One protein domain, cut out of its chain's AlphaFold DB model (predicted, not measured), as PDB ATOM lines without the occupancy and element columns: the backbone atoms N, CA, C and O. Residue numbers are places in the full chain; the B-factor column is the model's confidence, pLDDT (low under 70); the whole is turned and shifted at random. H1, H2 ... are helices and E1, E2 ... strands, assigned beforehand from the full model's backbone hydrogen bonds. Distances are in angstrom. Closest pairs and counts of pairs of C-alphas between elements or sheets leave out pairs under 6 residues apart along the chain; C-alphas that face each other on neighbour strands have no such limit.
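What this domain is: This is residues 12 to 98 of the 100 residues of an uncharacterized protein of Candidatus Ryanbacteria bacterium RIFCSPLOWO2_02_FULL_47_14 (UniProt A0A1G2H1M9). A twisted wall of five strands, standing side by side in the order in which they follow along the chain, has the long helix H2 over one of its faces, running along E2 and E3. Near the end of E1 and the beginning of E2 lie two smaller helices: H1 is off the sheet and H3 only grazes it with residues 82 to 83. The printed part has 87 residues, with three named helices and five named strands in the order E1, H1, E2, H2, E3, E4, H3, E5. The sheet runs E1, E2, E3, E4, E5 and is mixed; the class is mixed, helices and strands. The whole is compact and rounded, with a radius of gyration of the C-alphas of 12.3 A and spans of 31 by 29 by 22 A.

How they stand to each other: From edge to edge of the sheet the strands' lines turn by 68 degrees. The edge strand E1, residues 16 to 21, is antiparallel to E2, residues 30 to 35, at 163 degrees, with N 19 and O 32 at 3.0 A. H1, residues 23 to 26, is not on the sheet. H2, residues 44 to 55, is on the sheet at a height of 9.4 A, over E2 and E3, residues 59 to 63; with the sheet it makes two layers, a helix on one face of a sheet. On the local plane H2 and E2 stand at 10 degrees, along the strands; their closest C-alphas, those of Ile 33 and Ala 46, are 6.9 A apart. E2 and E3 are parallel at 20 degrees, with N 33 and O 61 at 2.9 A. E2, H2 and E3 make a strand-helix-strand unit, two parallel neighbour strands with a helix between, and its crossover is right-handed. E3 and E4, residues 70 to 73, form an antiparallel hairpin, with N 62 and O 70 at 2.8 A. H3, residues 80 to 88, only grazes the sheet with residues 82 to 83. H1 and H3 only just touch, with 3 pairs of C-alphas within 8 A, the closest being Leu 26 and Ile 82 at 5.4 A. The edge strand E5, residues 94 to 97, is parallel to E4, with N 71 and O 94 at 2.8 A; E4, H3 and E5 make a second strand-helix-strand unit, and its crossover is right-handed. H2 and H3 are apart. In H2 and H3 every O i to N i+4 pair is within hydrogen-bond range; H1 is too short for such a pair.

Where its parts are: E1 begins at C-alpha 16, (122.262, 197.766, 303.724), and is 16.1 A long; E2 is 16.3 A. H2 begins at C-alpha 44, (123.582, 191.476, 294.581), and is 16.4 A long. E3 is 13.0 A and H3 12.2 A; H1, E4 and E5 are shorter. E5 ends at C-alpha 97, (105.137, 201.927, 288.454).

The domain as a whole: The two C-alphas farthest apart, those of Arg 13 and Gly 76, are 34.1 A apart. The printed part has no cut and no long link. Mean pLDDT of the printed part is 90.1; residues 12 to 14 are under 70.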
ATOM      1  N   ASP A  12     123.671 189.706 307.749       62.88
ATOM      2  CA  ASP A  12     124.049 189.746 306.335       62.88
ATOM      3  C   ASP A  12     125.403 190.439 306.086       62.88
ATOM      4  O   ASP A  12     125.947 190.347 304.985       62.88
ATOM      5  N   ARG A  13     125.973 191.114 307.102       68.00
ATOM      6  CA  ARG A  13     127.238 191.880 307.048       68.00
ATOM      7  C   ARG A  13     127.300 192.921 305.929       68.00
ATOM      8  O   ARG A  13     128.388 193.381 305.568       68.00
ATOM      9  N   THR A  14     126.162 193.306 305.360       67.69
ATOM     10  CA  THR A  14     126.137 194.312 304.305       67.69
ATOM     11  C   THR A  14     125.910 195.698 304.889       67.69
ATOM     12  O   THR A  14     125.327 195.894 305.955       67.69
ATOM     13  N   HIS A  15     126.362 196.714 304.159       82.50
ATOM     14  CA  HIS A  15     126.036 198.106 304.461       82.50
ATOM     15  C   HIS A  15     124.636 198.477 303.928       82.50
ATOM     16  O   HIS A  15     124.439 199.587 303.421       82.50
ATOM     17  N   LEU A  16     123.674 197.553 304.018       84.88
ATOM     18  CA  LEU A  16     122.262 197.766 303.724       84.88
ATOM     19  C   LEU A  16     121.430 197.582 304.982       84.88
ATOM     20  O   LEU A  16     121.728 196.727 305.812       84.88
ATOM     21  N   VAL A  17     120.392 198.395 305.128       86.38
ATOM     22  CA  VAL A  17     119.299 198.104 306.059       86.38
ATOM     23  C   VAL A  17     118.147 197.567 305.230       86.38
ATOM     24  O   VAL A  17     117.706 198.237 304.295       86.38
ATOM     25  N   LEU A  18     117.688 196.371 305.581       89.06
ATOM     26  CA  LEU A  18     116.467 195.773 305.063       89.06
ATOM     27  C   LEU A  18     115.426 195.847 306.176       89.06
ATOM     28  O   LEU A  18     115.676 195.344 307.271       89.06
ATOM     29  N   ASP A  19     114.300 196.503 305.922       89.50
ATOM     30  CA  ASP A  19     113.240 196.663 306.919       89.50
ATOM     31  C   ASP A  19     111.860 196.482 306.290       89.50
ATOM     32  O   ASP A  19     111.651 196.774 305.112       89.50
ATOM     33  N   PHE A  20     110.913 195.998 307.084       90.31
ATOM     34  CA  PHE A  20     109.553 195.731 306.644       90.31
ATOM     35  C   PHE A  20     108.552 196.469 307.522       90.31
ATOM     36  O   PHE A  20     108.465 196.249 308.731       90.31
ATOM     37  N   ILE A  21     107.743 197.313 306.888       88.94
ATOM     38  CA  ILE A  21     106.660 198.042 307.534       88.94
ATOM     39  C   ILE A  21     105.334 197.412 307.112       88.94
ATOM     40  O   ILE A  21     104.966 197.411 305.936       88.94
ATOM     41  N   GLY A  22     104.602 196.885 308.095       83.19
ATOM     42  CA  GLY A  22     103.267 196.329 307.887       83.19
ATOM     43  C   GLY A  22     102.255 197.374 307.395       83.19
ATOM     44  O   GLY A  22     102.357 198.565 307.695       83.19
ATOM     45  N   GLY A  23     101.243 196.911 306.658       82.62
ATOM     46  CA  GLY A  23     100.298 197.783 305.951       82.62
ATOM     47  C   GLY A  23      99.272 198.524 306.814       82.62
ATOM     48  O   GLY A  23      98.598 199.408 306.299       82.62
ATOM     49  N   GLU A  24      99.156 198.235 308.113       83.69
ATOM     50  CA  GLU A  24      98.130 198.843 308.980       83.69
ATOM     51  C   GLU A  24      98.197 200.378 309.013       83.69
ATOM     52  O   GLU A  24      97.168 201.049 309.003       83.69
ATOM     53  N   LYS A  25      99.410 200.947 309.013       77.88
ATOM     54  CA  LYS A  25      99.619 202.405 309.041       77.88
ATOM     55  C   LYS A  25      99.704 203.036 307.657       77.88
ATOM     56  O   LYS A  25      99.391 204.212 307.505       77.88
ATOM     57  N   LEU A  26     100.152 202.271 306.667       86.44
ATOM     58  CA  LEU A  26     100.482 202.774 305.334       86.44
ATOM     59  C   LEU A  26      99.438 202.402 304.274       86.44
ATOM     60  O   LEU A  26      99.606 202.741 303.111       86.44
ATOM     61  N   GLY A  27      98.371 201.689 304.646       88.00
ATOM     62  CA  GLY A  27      97.387 201.120 303.719       88.00
ATOM     63  C   GLY A  27      97.894 199.901 302.946       88.00
ATOM     64  O   GLY A  27      97.093 199.062 302.548       88.00
ATOM     65  N   GLU A  28      99.208 199.771 302.782       90.31
ATOM     66  CA  GLU A  28      99.872 198.689 302.069       90.31
ATOM     67  C   GLU A  28     101.214 198.329 302.731       90.31
ATOM     68  O   GLU A  28     101.851 199.209 303.317       90.31
ATOM     69  N   PRO A  29     101.662 197.060 302.666       93.44
ATOM     70  CA  PRO A  29     102.996 196.682 303.114       93.44
ATOM     71  C   PRO A  29     104.074 197.406 302.304       93.44
ATOM     72  O   PRO A  29     103.976 197.544 301.082       93.44
ATOM     73  N   LEU A  30     105.125 197.822 303.005       95.25
ATOM     74  CA  LEU A  30     106.273 198.513 302.441       95.25
ATOM     75  C   LEU A  30     107.555 197.823 302.887       95.25
ATOM     76  O   LEU A  30     107.789 197.637 304.080       95.25
ATOM     77  N   PHE A  31     108.421 197.520 301.932       95.81
ATOM     78  CA  PHE A  31     109.773 197.061 302.203       95.81
ATOM     79  C   PHE A  31     110.778 198.169 301.914       95.81
ATOM     80  O   PHE A  31     110.740 198.800 300.857       95.81
ATOM     81  N   LEU A  32     111.678 198.423 302.855       94.31
ATOM     82  CA  LEU A  32     112.714 199.440 302.752       94.31
ATOM     83  C   LEU A  32     114.063 198.775 302.501       94.31
ATOM     84  O   LEU A  32     114.481 197.898 303.254       94.31
ATOM     85  N   ILE A  33     114.770 199.257 301.480       94.00
ATOM     86  CA  ILE A  33     116.175 198.939 301.236       94.00
ATOM     87  C   ILE A  33     116.955 200.245 301.327       94.00
ATOM     88  O   ILE A  33     116.945 201.066 300.406       94.00
ATOM     89  N   TRP A  34     117.626 200.453 302.452       90.88
ATOM     90  CA  TRP A  34     118.427 201.643 302.726       90.88
ATOM     91  C   TRP A  34     119.902 201.346 302.479       90.88
ATOM     92  O   TRP A  34     120.417 200.325 302.936       90.88
ATOM     93  N   GLU A  35     120.632 202.275 301.851       90.00
ATOM     94  CA  GLU A  35     122.100 202.223 301.788       90.00
ATOM     95  C   GLU A  35     122.744 202.941 302.991       90.00
ATOM     96  O   GLU A  35     122.484 204.109 303.239       90.00
ATOM     97  N   VAL A  36     123.585 202.263 303.780       85.56
ATOM     98  CA  VAL A  36     124.361 202.890 304.882       85.56
ATOM     99  C   VAL A  36     125.723 203.370 304.393       85.56
ATOM    100  O   VAL A  36     126.343 204.253 304.981       85.56
ATOM    101  N   LYS A  37     126.181 202.825 303.266       84.75
ATOM    102  CA  LYS A  37     127.376 203.264 302.550       84.75
ATOM    103  C   LYS A  37     127.011 203.500 301.091       84.75
ATOM    104  O   LYS A  37     126.206 202.770 300.515       84.75
ATOM    105  N   ARG A  38     127.604 204.528 300.483       85.31
ATOM    106  CA  ARG A  38     127.303 204.914 299.099       85.31
ATOM    107  C   ARG A  38     127.529 203.736 298.145       85.31
ATOM    108  O   ARG A  38     128.616 203.162 298.121       85.31
ATOM    109  N   GLY A  39     126.525 203.436 297.322       84.56
ATOM    110  CA  GLY A  39     126.623 202.441 296.251       84.56
ATOM    111  C   GLY A  39     126.202 201.026 296.646       84.56
ATOM    112  O   GLY A  39     126.268 200.135 295.803       84.56
ATOM    113  N   MET A  40     125.735 200.805 297.875       87.44
ATOM    114  CA  MET A  40     125.375 199.464 298.364       87.44
ATOM    115  C   MET A  40     124.073 198.930 297.780       87.44
ATOM    116  O   MET A  40     123.911 197.716 297.668       87.44
ATOM    117  N   LEU A  41     123.198 199.809 297.285       89.06
ATOM    118  CA  LEU A  41     122.032 199.408 296.490       89.06
ATOM    119  C   LEU A  41     122.399 198.706 295.171       89.06
ATOM    120  O   LEU A  41     121.525 198.149 294.519       89.06
ATOM    121  N   ARG A  42     123.675 198.737 294.757       86.38
ATOM    122  CA  ARG A  42     124.178 197.970 293.605       86.38
ATOM    123  C   ARG A  42     124.641 196.561 293.975       86.38
ATOM    124  O   ARG A  42     125.061 195.827 293.087       86.38
ATOM    125  N   SER A  43     124.648 196.208 295.261       86.12
ATOM    126  CA  SER A  43     125.044 194.866 295.685       86.12
ATOM    127  C   SER A  43     124.034 193.819 295.189       86.12
ATOM    128  O   SER A  43     122.845 194.134 295.076       86.12
ATOM    129  N   PRO A  44     124.481 192.575 294.926       85.19
ATOM    130  CA  PRO A  44     123.582 191.476 294.581       85.19
ATOM    131  C   PRO A  44     122.471 191.286 295.616       85.19
ATOM    132  O   PRO A  44     121.314 191.182 295.234       85.19
ATOM    133  N   LEU A  45     122.791 191.401 296.911       85.69
ATOM    134  CA  LEU A  45     121.813 191.253 297.991       85.69
ATOM    135  C   LEU A  45     120.668 192.275 297.915       85.69
ATOM    136  O   LEU A  45     119.510 191.904 298.066       85.69
ATOM    137  N   ALA A  46     120.962 193.556 297.650       88.56
ATOM    138  CA  ALA A  46     119.906 194.558 297.457       88.56
ATOM    139  C   ALA A  46     118.992 194.192 296.285       88.56
ATOM    140  O   ALA A  46     117.787 194.435 296.332       88.56
ATOM    141  N   ARG A  47     119.576 193.643 295.213       88.62
ATOM    142  CA  ARG A  47     118.822 193.265 294.023       88.62
ATOM    143  C   ARG A  47     117.967 192.025 294.267       88.62
ATOM    144  O   ARG A  47     116.818 192.038 293.844       88.62
ATOM    145  N   GLU A  48     118.509 191.009 294.928       90.12
ATOM    146  CA  GLU A  48     117.807 189.777 295.306       90.12
ATOM    147  C   GLU A  48     116.642 190.088 296.247       90.12
ATOM    148  O   GLU A  48     115.501 189.806 295.902       90.12
ATOM    149  N   ALA A  49     116.894 190.811 297.345       89.56
ATOM    150  CA  ALA A  49     115.847 191.198 298.291       89.56
ATOM    151  C   ALA A  49     114.726 192.017 297.628       89.56
ATOM    152  O   ALA A  49     113.555 191.842 297.947       89.56
ATOM    153  N   GLU A  50     115.064 192.907 296.690       91.12
ATOM    154  CA  GLU A  50     114.050 193.621 295.914       91.12
ATOM    155  C   GLU A  50     113.215 192.686 295.048       91.12
ATOM    156  O   GLU A  50     112.003 192.855 295.016       91.12
ATOM    157  N   VAL A  51     113.840 191.758 294.317       90.31
ATOM    158  CA  VAL A  51     113.118 190.829 293.435       90.31
ATOM    159  C   VAL A  51     112.200 189.937 294.261       90.31
ATOM    160  O   VAL A  51     111.006 189.909 293.990       90.31
ATOM    161  N   ASP A  52     112.722 189.319 295.319       91.31
ATOM    162  CA  ASP A  52     111.966 188.393 296.164       91.31
ATOM    163  C   ASP A  52     110.725 189.050 296.778       91.31
ATOM    164  O   ASP A  52     109.655 188.448 296.857       91.31
ATOM    165  N   VAL A  53     110.855 190.301 297.224       91.81
ATOM    166  CA  VAL A  53     109.751 191.066 297.814       91.81
ATOM    167  C   VAL A  53     108.794 191.583 296.744       91.81
ATOM    168  O   VAL A  53     107.576 191.572 296.934       91.81
ATOM    169  N   PHE A  54     109.324 192.036 295.611       87.69
ATOM    170  CA  PHE A  54     108.507 192.539 294.516       87.69
ATOM    171  C   PHE A  54     107.643 191.429 293.900       87.69
ATOM    172  O   PHE A  54     106.471 191.669 293.614       87.69
ATOM    173  N   ASP A  55     108.170 190.207 293.783       89.81
ATOM    174  CA  ASP A  55     107.440 189.025 293.303       89.81
ATOM    175  C   ASP A  55     106.302 188.608 294.255       89.81
ATOM    176  O   ASP A  55     105.325 187.989 293.838       89.81
ATOM    177  N   GLN A  56     106.367 189.024 295.523       91.25
ATOM    178  CA  GLN A  56     105.271 188.892 296.491       91.25
ATOM    179  C   GLN A  56     104.218 190.011 296.370       91.25
ATOM    180  O   GLN A  56     103.268 190.057 297.153       91.25
ATOM    181  N   GLY A  57     104.366 190.932 295.411       92.25
ATOM    182  CA  GLY A  57     103.441 192.046 295.192       92.25
ATOM    183  C   GLY A  57     103.560 193.169 296.226       92.25
ATOM    184  O   GLY A  57     102.611 193.934 296.415       92.25
ATOM    185  N   ILE A  58     104.706 193.282 296.903       94.44
ATOM    186  CA  ILE A  58     104.955 194.273 297.956       94.44
ATOM    187  C   ILE A  58     105.672 195.499 297.374       94.44
ATOM    188  O   ILE A  58     106.578 195.381 296.547       94.44
ATOM    189  N   VAL A  59     105.280 196.698 297.817       95.75
ATOM    190  CA  VAL A  59     105.934 197.953 297.418       95.75
ATOM    191  C   VAL A  59     107.340 198.012 298.015       95.75
ATOM    192  O   VAL A  59     107.521 197.808 299.215       95.75
ATOM    193  N   VAL A  60     108.336 198.344 297.194       96.50
ATOM    194  CA  VAL A  60     109.737 198.462 297.627       96.50
ATOM    195  C   VAL A  60     110.174 199.922 297.569       96.50
ATOM    196  O   VAL A  60     110.030 200.570 296.538       96.50
ATOM    197  N   CYS A  61     110.763 200.454 298.638       96.06
ATOM    198  CA  CYS A  61     111.437 201.750 298.632       96.06
ATOM    199  C   CYS A  61     112.951 201.565 298.646       96.06
ATOM    200  O   CYS A  61     113.520 201.048 299.608       96.06
ATOM    201  N   ARG A  62     113.622 202.067 297.609       96.00
ATOM    202  CA  ARG A  62     115.072 202.259 297.622       96.00
ATOM    203  C   ARG A  62     115.400 203.589 298.282       96.00
ATOM    204  O   ARG A  62     114.995 204.632 297.772       96.00
ATOM    205  N   MET A  63     116.198 203.561 299.342       94.62
ATOM    206  CA  MET A  63     116.667 204.739 300.073       94.62
ATOM    207  C   MET A  63     118.188 204.926 299.915       94.62
ATOM    208  O   MET A  63     118.966 204.471 300.757       94.62
ATOM    209  N   PRO A  64     118.647 205.565 298.822       93.31
ATOM    210  CA  PRO A  64     120.037 205.983 298.674       93.31
ATOM    211  C   PRO A  64     120.381 207.156 299.618       93.31
ATOM    212  O   PRO A  64     119.536 207.996 299.898       93.31
ATOM    213  N   LEU A  65     121.640 207.272 300.052       88.00
ATOM    214  CA  LEU A  65     122.149 208.316 300.958       88.00
ATOM    215  C   LEU A  65     122.207 209.689 300.303       88.00
ATOM    216  O   LEU A  65     121.990 210.705 300.949       88.00
ATOM    217  N   ALA A  66     122.617 209.723 299.037       84.50
ATOM    218  CA  ALA A  66     122.936 210.964 298.331       84.50
ATOM    219  C   ALA A  66     121.942 211.280 297.207       84.50
ATOM    220  O   ALA A  66     122.219 212.119 296.352       84.50
ATOM    221  N   LYS A  67     120.823 210.553 297.148       88.12
ATOM    222  CA  LYS A  67     119.796 210.714 296.120       88.12
ATOM    223  C   LYS A  67     118.419 210.629 296.761       88.12
ATOM    224  O   LYS A  67     118.264 210.134 297.869       88.12
ATOM    225  N   GLN A  68     117.422 211.109 296.036       93.00
ATOM    226  CA  GLN A  68     116.035 210.978 296.447       93.00
ATOM    227  C   GLN A  68     115.622 209.492 296.488       93.00
ATOM    228  O   GLN A  68     116.008 208.749 295.576       93.00
ATOM    229  N   PRO A  69     114.842 209.055 297.494       95.50
ATOM    230  CA  PRO A  69     114.288 207.711 297.524       95.50
ATOM    231  C   PRO A  69     113.375 207.424 296.336       95.50
ATOM    232  O   PRO A  69     112.759 208.335 295.778       95.50
ATOM    233  N   THR A  70     113.264 206.149 295.977       96.56
ATOM    234  CA  THR A  70     112.398 205.689 294.890       96.56
ATOM    235  C   THR A  70     111.503 204.563 295.379       96.56
ATOM    236  O   THR A  70     112.002 203.508 295.763       96.56
ATOM    237  N   LEU A  71     110.193 204.775 295.306       96.44
ATOM    238  CA  LEU A  71     109.177 203.741 295.434       96.44
ATOM    239  C   LEU A  71     109.041 202.988 294.112       96.44
ATOM    240  O   LEU A  71     108.833 203.587 293.058       96.44
ATOM    241  N   ILE A  72     109.154 201.672 294.183       95.56
ATOM    242  CA  ILE A  72     108.927 200.728 293.098       95.56
ATOM    243  C   ILE A  72     107.606 200.036 293.411       95.56
ATOM    244  O   ILE A  72     107.473 199.365 294.435       95.56
ATOM    245  N   VAL A  73     106.624 200.246 292.542       95.62
ATOM    246  CA  VAL A  73     105.224 199.906 292.791       95.62
ATOM    247  C   VAL A  73     104.832 198.732 291.893       95.62
ATOM    248  O   VAL A  73     104.909 198.871 290.665       95.62
ATOM    249  N   PRO A  74     104.452 197.577 292.470       94.44
ATOM    250  CA  PRO A  74     103.953 196.438 291.709       94.44
ATOM    251  C   PRO A  74     102.625 196.735 290.996       94.44
ATOM    252  O   PRO A  74     101.885 197.629 291.421       94.44
ATOM    253  N   PRO A  75     102.284 195.979 289.936       93.06
ATOM    254  CA  PRO A  75     100.995 196.102 289.268       93.06
ATOM    255  C   PRO A  75      99.815 195.986 290.244       93.06
ATOM    256  O   PRO A  75      99.793 195.116 291.112       93.06
ATOM    257  N   GLY A  76      98.816 196.858 290.088       91.44
ATOM    258  CA  GLY A  76      97.582 196.828 290.885       91.44
ATOM    259  C   GLY A  76      97.697 197.379 292.312       91.44
ATOM    260  O   GLY A  76      96.719 197.308 293.054       91.44
ATOM    261  N   ARG A  77      98.854 197.929 292.701       92.44
ATOM    262  CA  ARG A  77      99.089 198.542 294.019       92.44
ATOM    263  C   ARG A  77      98.906 200.062 293.988       92.44
ATOM    264  O   ARG A  77      99.142 200.696 292.960       92.44
ATOM    265  N   GLN A  78      98.500 200.628 295.121       91.88
ATOM    266  CA  GLN A  78      98.121 202.033 295.312       91.88
ATOM    267  C   GLN A  78      98.947 202.645 296.466       91.88
ATOM    268  O   GLN A  78      98.600 202.512 297.643       91.88
ATOM    269  N   PRO A  79     100.108 203.263 296.168       93.38
ATOM    270  CA  PRO A  79     101.086 203.682 297.174       93.38
ATOM    271  C   PRO A  79     100.823 205.087 297.748       93.38
ATOM    272  O   PRO A  79     101.715 205.667 298.366       93.38
ATOM    273  N   GLU A  80      99.650 205.686 297.542       94.88
ATOM    274  CA  GLU A  80      99.374 207.096 297.856       94.88
ATOM    275  C   GLU A  80      99.587 207.393 299.340       94.88
ATOM    276  O   GLU A  80     100.281 208.347 299.688       94.88
ATOM    277  N   LYS A  81      99.099 206.514 300.221       94.69
ATOM    278  CA  LYS A  81      99.305 206.635 301.672       94.69
ATOM    279  C   LYS A  81     100.774 206.505 302.075       94.69
ATOM    280  O   LYS A  81     101.212 207.156 303.022       94.69
ATOM    281  N   ILE A  82     101.554 205.700 301.350       95.19
ATOM    282  CA  ILE A  82     103.005 205.608 301.556       95.19
ATOM    283  C   ILE A  82     103.654 206.943 301.168       95.19
ATOM    284  O   ILE A  82     104.434 207.496 301.941       95.19
ATOM    285  N   ILE A  83     103.305 207.491 300.001       95.62
ATOM    286  CA  ILE A  83     103.822 208.780 299.516       95.62
ATOM    287  C   ILE A  83     103.481 209.906 300.502       95.62
ATOM    288  O   ILE A  83     104.351 210.709 300.844       95.62
ATOM    289  N   GLU A  84     102.243 209.950 300.995       95.00
ATOM    290  CA  GLU A  84     101.795 210.906 302.010       95.00
ATOM    291  C   GLU A  84     102.591 210.777 303.311       95.00
ATOM    292  O   GLU A  84     103.027 211.790 303.862       95.00
ATOM    293  N   ALA A  85     102.852 209.548 303.769       93.50
ATOM    294  CA  ALA A  85     103.657 209.303 304.961       93.50
ATOM    295  C   ALA A  85     105.088 209.845 304.810       93.50
ATOM    296  O   ALA A  85     105.546 210.586 305.681       93.50
ATOM    297  N   PHE A  86     105.770 209.568 303.692       93.38
ATOM    298  CA  PHE A  86     107.097 210.140 303.415       93.38
ATOM    299  C   PHE A  86     107.055 211.671 303.352       93.38
ATOM    300  O   PHE A  86     107.882 212.348 303.970       93.38
ATOM    301  N   LYS A  87     106.050 212.235 302.676       94.81
ATOM    302  CA  LYS A  87     105.887 213.687 302.560       94.81
ATOM    303  C   LYS A  87     105.662 214.353 303.920       94.81
ATOM    304  O   LYS A  87     106.200 215.433 304.155       94.81
ATOM    305  N   SER A  88     104.917 213.709 304.822       94.75
ATOM    306  CA  SER A  88     104.633 214.226 306.171       94.75
ATOM    307  C   SER A  88     105.890 214.425 307.025       94.75
ATOM    308  O   SER A  88     105.914 215.303 307.884       94.75
ATOM    309  N   VAL A  89     106.955 213.668 306.742       92.06
ATOM    310  CA  VAL A  89     108.266 213.786 307.402       92.06
ATOM    311  C   VAL A  89     109.290 214.554 306.555       92.06
ATOM    312  O   VAL A  89     110.488 214.504 306.822       92.06
ATOM    313  N   GLY A  90     108.832 215.275 305.527       93.75
ATOM    314  CA  GLY A  90     109.675 216.116 304.673       93.75
ATOM    315  C   GLY A  90     110.492 215.352 303.628       93.75
ATOM    316  O   GLY A  90     111.428 215.914 303.061       93.75
ATOM    317  N   ILE A  91     110.156 214.090 303.350       92.44
ATOM    318  CA  ILE A  91     110.845 213.272 302.350       92.44
ATOM    319  C   ILE A  91     110.010 213.227 301.071       92.44
ATOM    320  O   ILE A  91     108.895 212.711 301.046       92.44
ATOM    321  N   ASN A  92     110.574 213.723 299.972       94.50
ATOM    322  CA  ASN A  92     110.008 213.502 298.645       94.50
ATOM    323  C   ASN A  92     110.496 212.162 298.099       94.50
ATOM    324  O   ASN A  92     111.673 211.830 298.223       94.50
ATOM    325  N   VAL A  93     109.627 211.429 297.410       95.81
ATOM    326  CA  VAL A  93     109.954 210.130 296.806       95.81
ATOM    327  C   VAL A  93     109.675 210.157 295.308       95.81
ATOM    328  O   VAL A  93     108.696 210.749 294.862       95.81
ATOM    329  N   ASN A  94     110.548 209.533 294.525       97.19
ATOM    330  CA  ASN A  94     110.254 209.197 293.138       97.19
ATOM    331  C   ASN A  94     109.353 207.968 293.115       97.19
ATOM    332  O   ASN A  94     109.503 207.086 293.957       97.19
ATOM    333  N   VAL A  95     108.452 207.879 292.142       96.19
ATOM    334  CA  VAL A  95     107.534 206.742 292.021       96.19
ATOM    335  C   VAL A  95     107.735 206.085 290.665       96.19
ATOM    336  O   VAL A  95     107.683 206.744 289.630       96.19
ATOM    337  N   CYS A  96     108.001 204.784 290.677       94.88
ATOM    338  CA  CYS A  96     108.188 203.955 289.499       94.88
ATOM    339  C   CYS A  96     107.147 202.836 289.520       94.88
ATOM    340  O   CYS A  96     107.276 201.867 290.268       94.88
ATOM    341  N   TYR A  97     106.118 202.979 288.689       93.75
ATOM    342  CA  TYR A  97     105.137 201.927 288.454       93.75
ATOM    343  C   TYR A  97     105.720 200.917 287.476       93.75
ATOM    344  O   TYR A  97     106.110 201.282 286.365       93.75
ATOM    345  N   ARG A  98     105.790 199.648 287.880       84.44
ATOM    346  CA  ARG A  98     106.112 198.569 286.947       84.44
ATOM    347  C   ARG A  98     104.825 198.067 286.314       84.44
ATOM    348  O   ARG A  98     103.881 197.713 287.013       84.44
TER     349      ARG A  98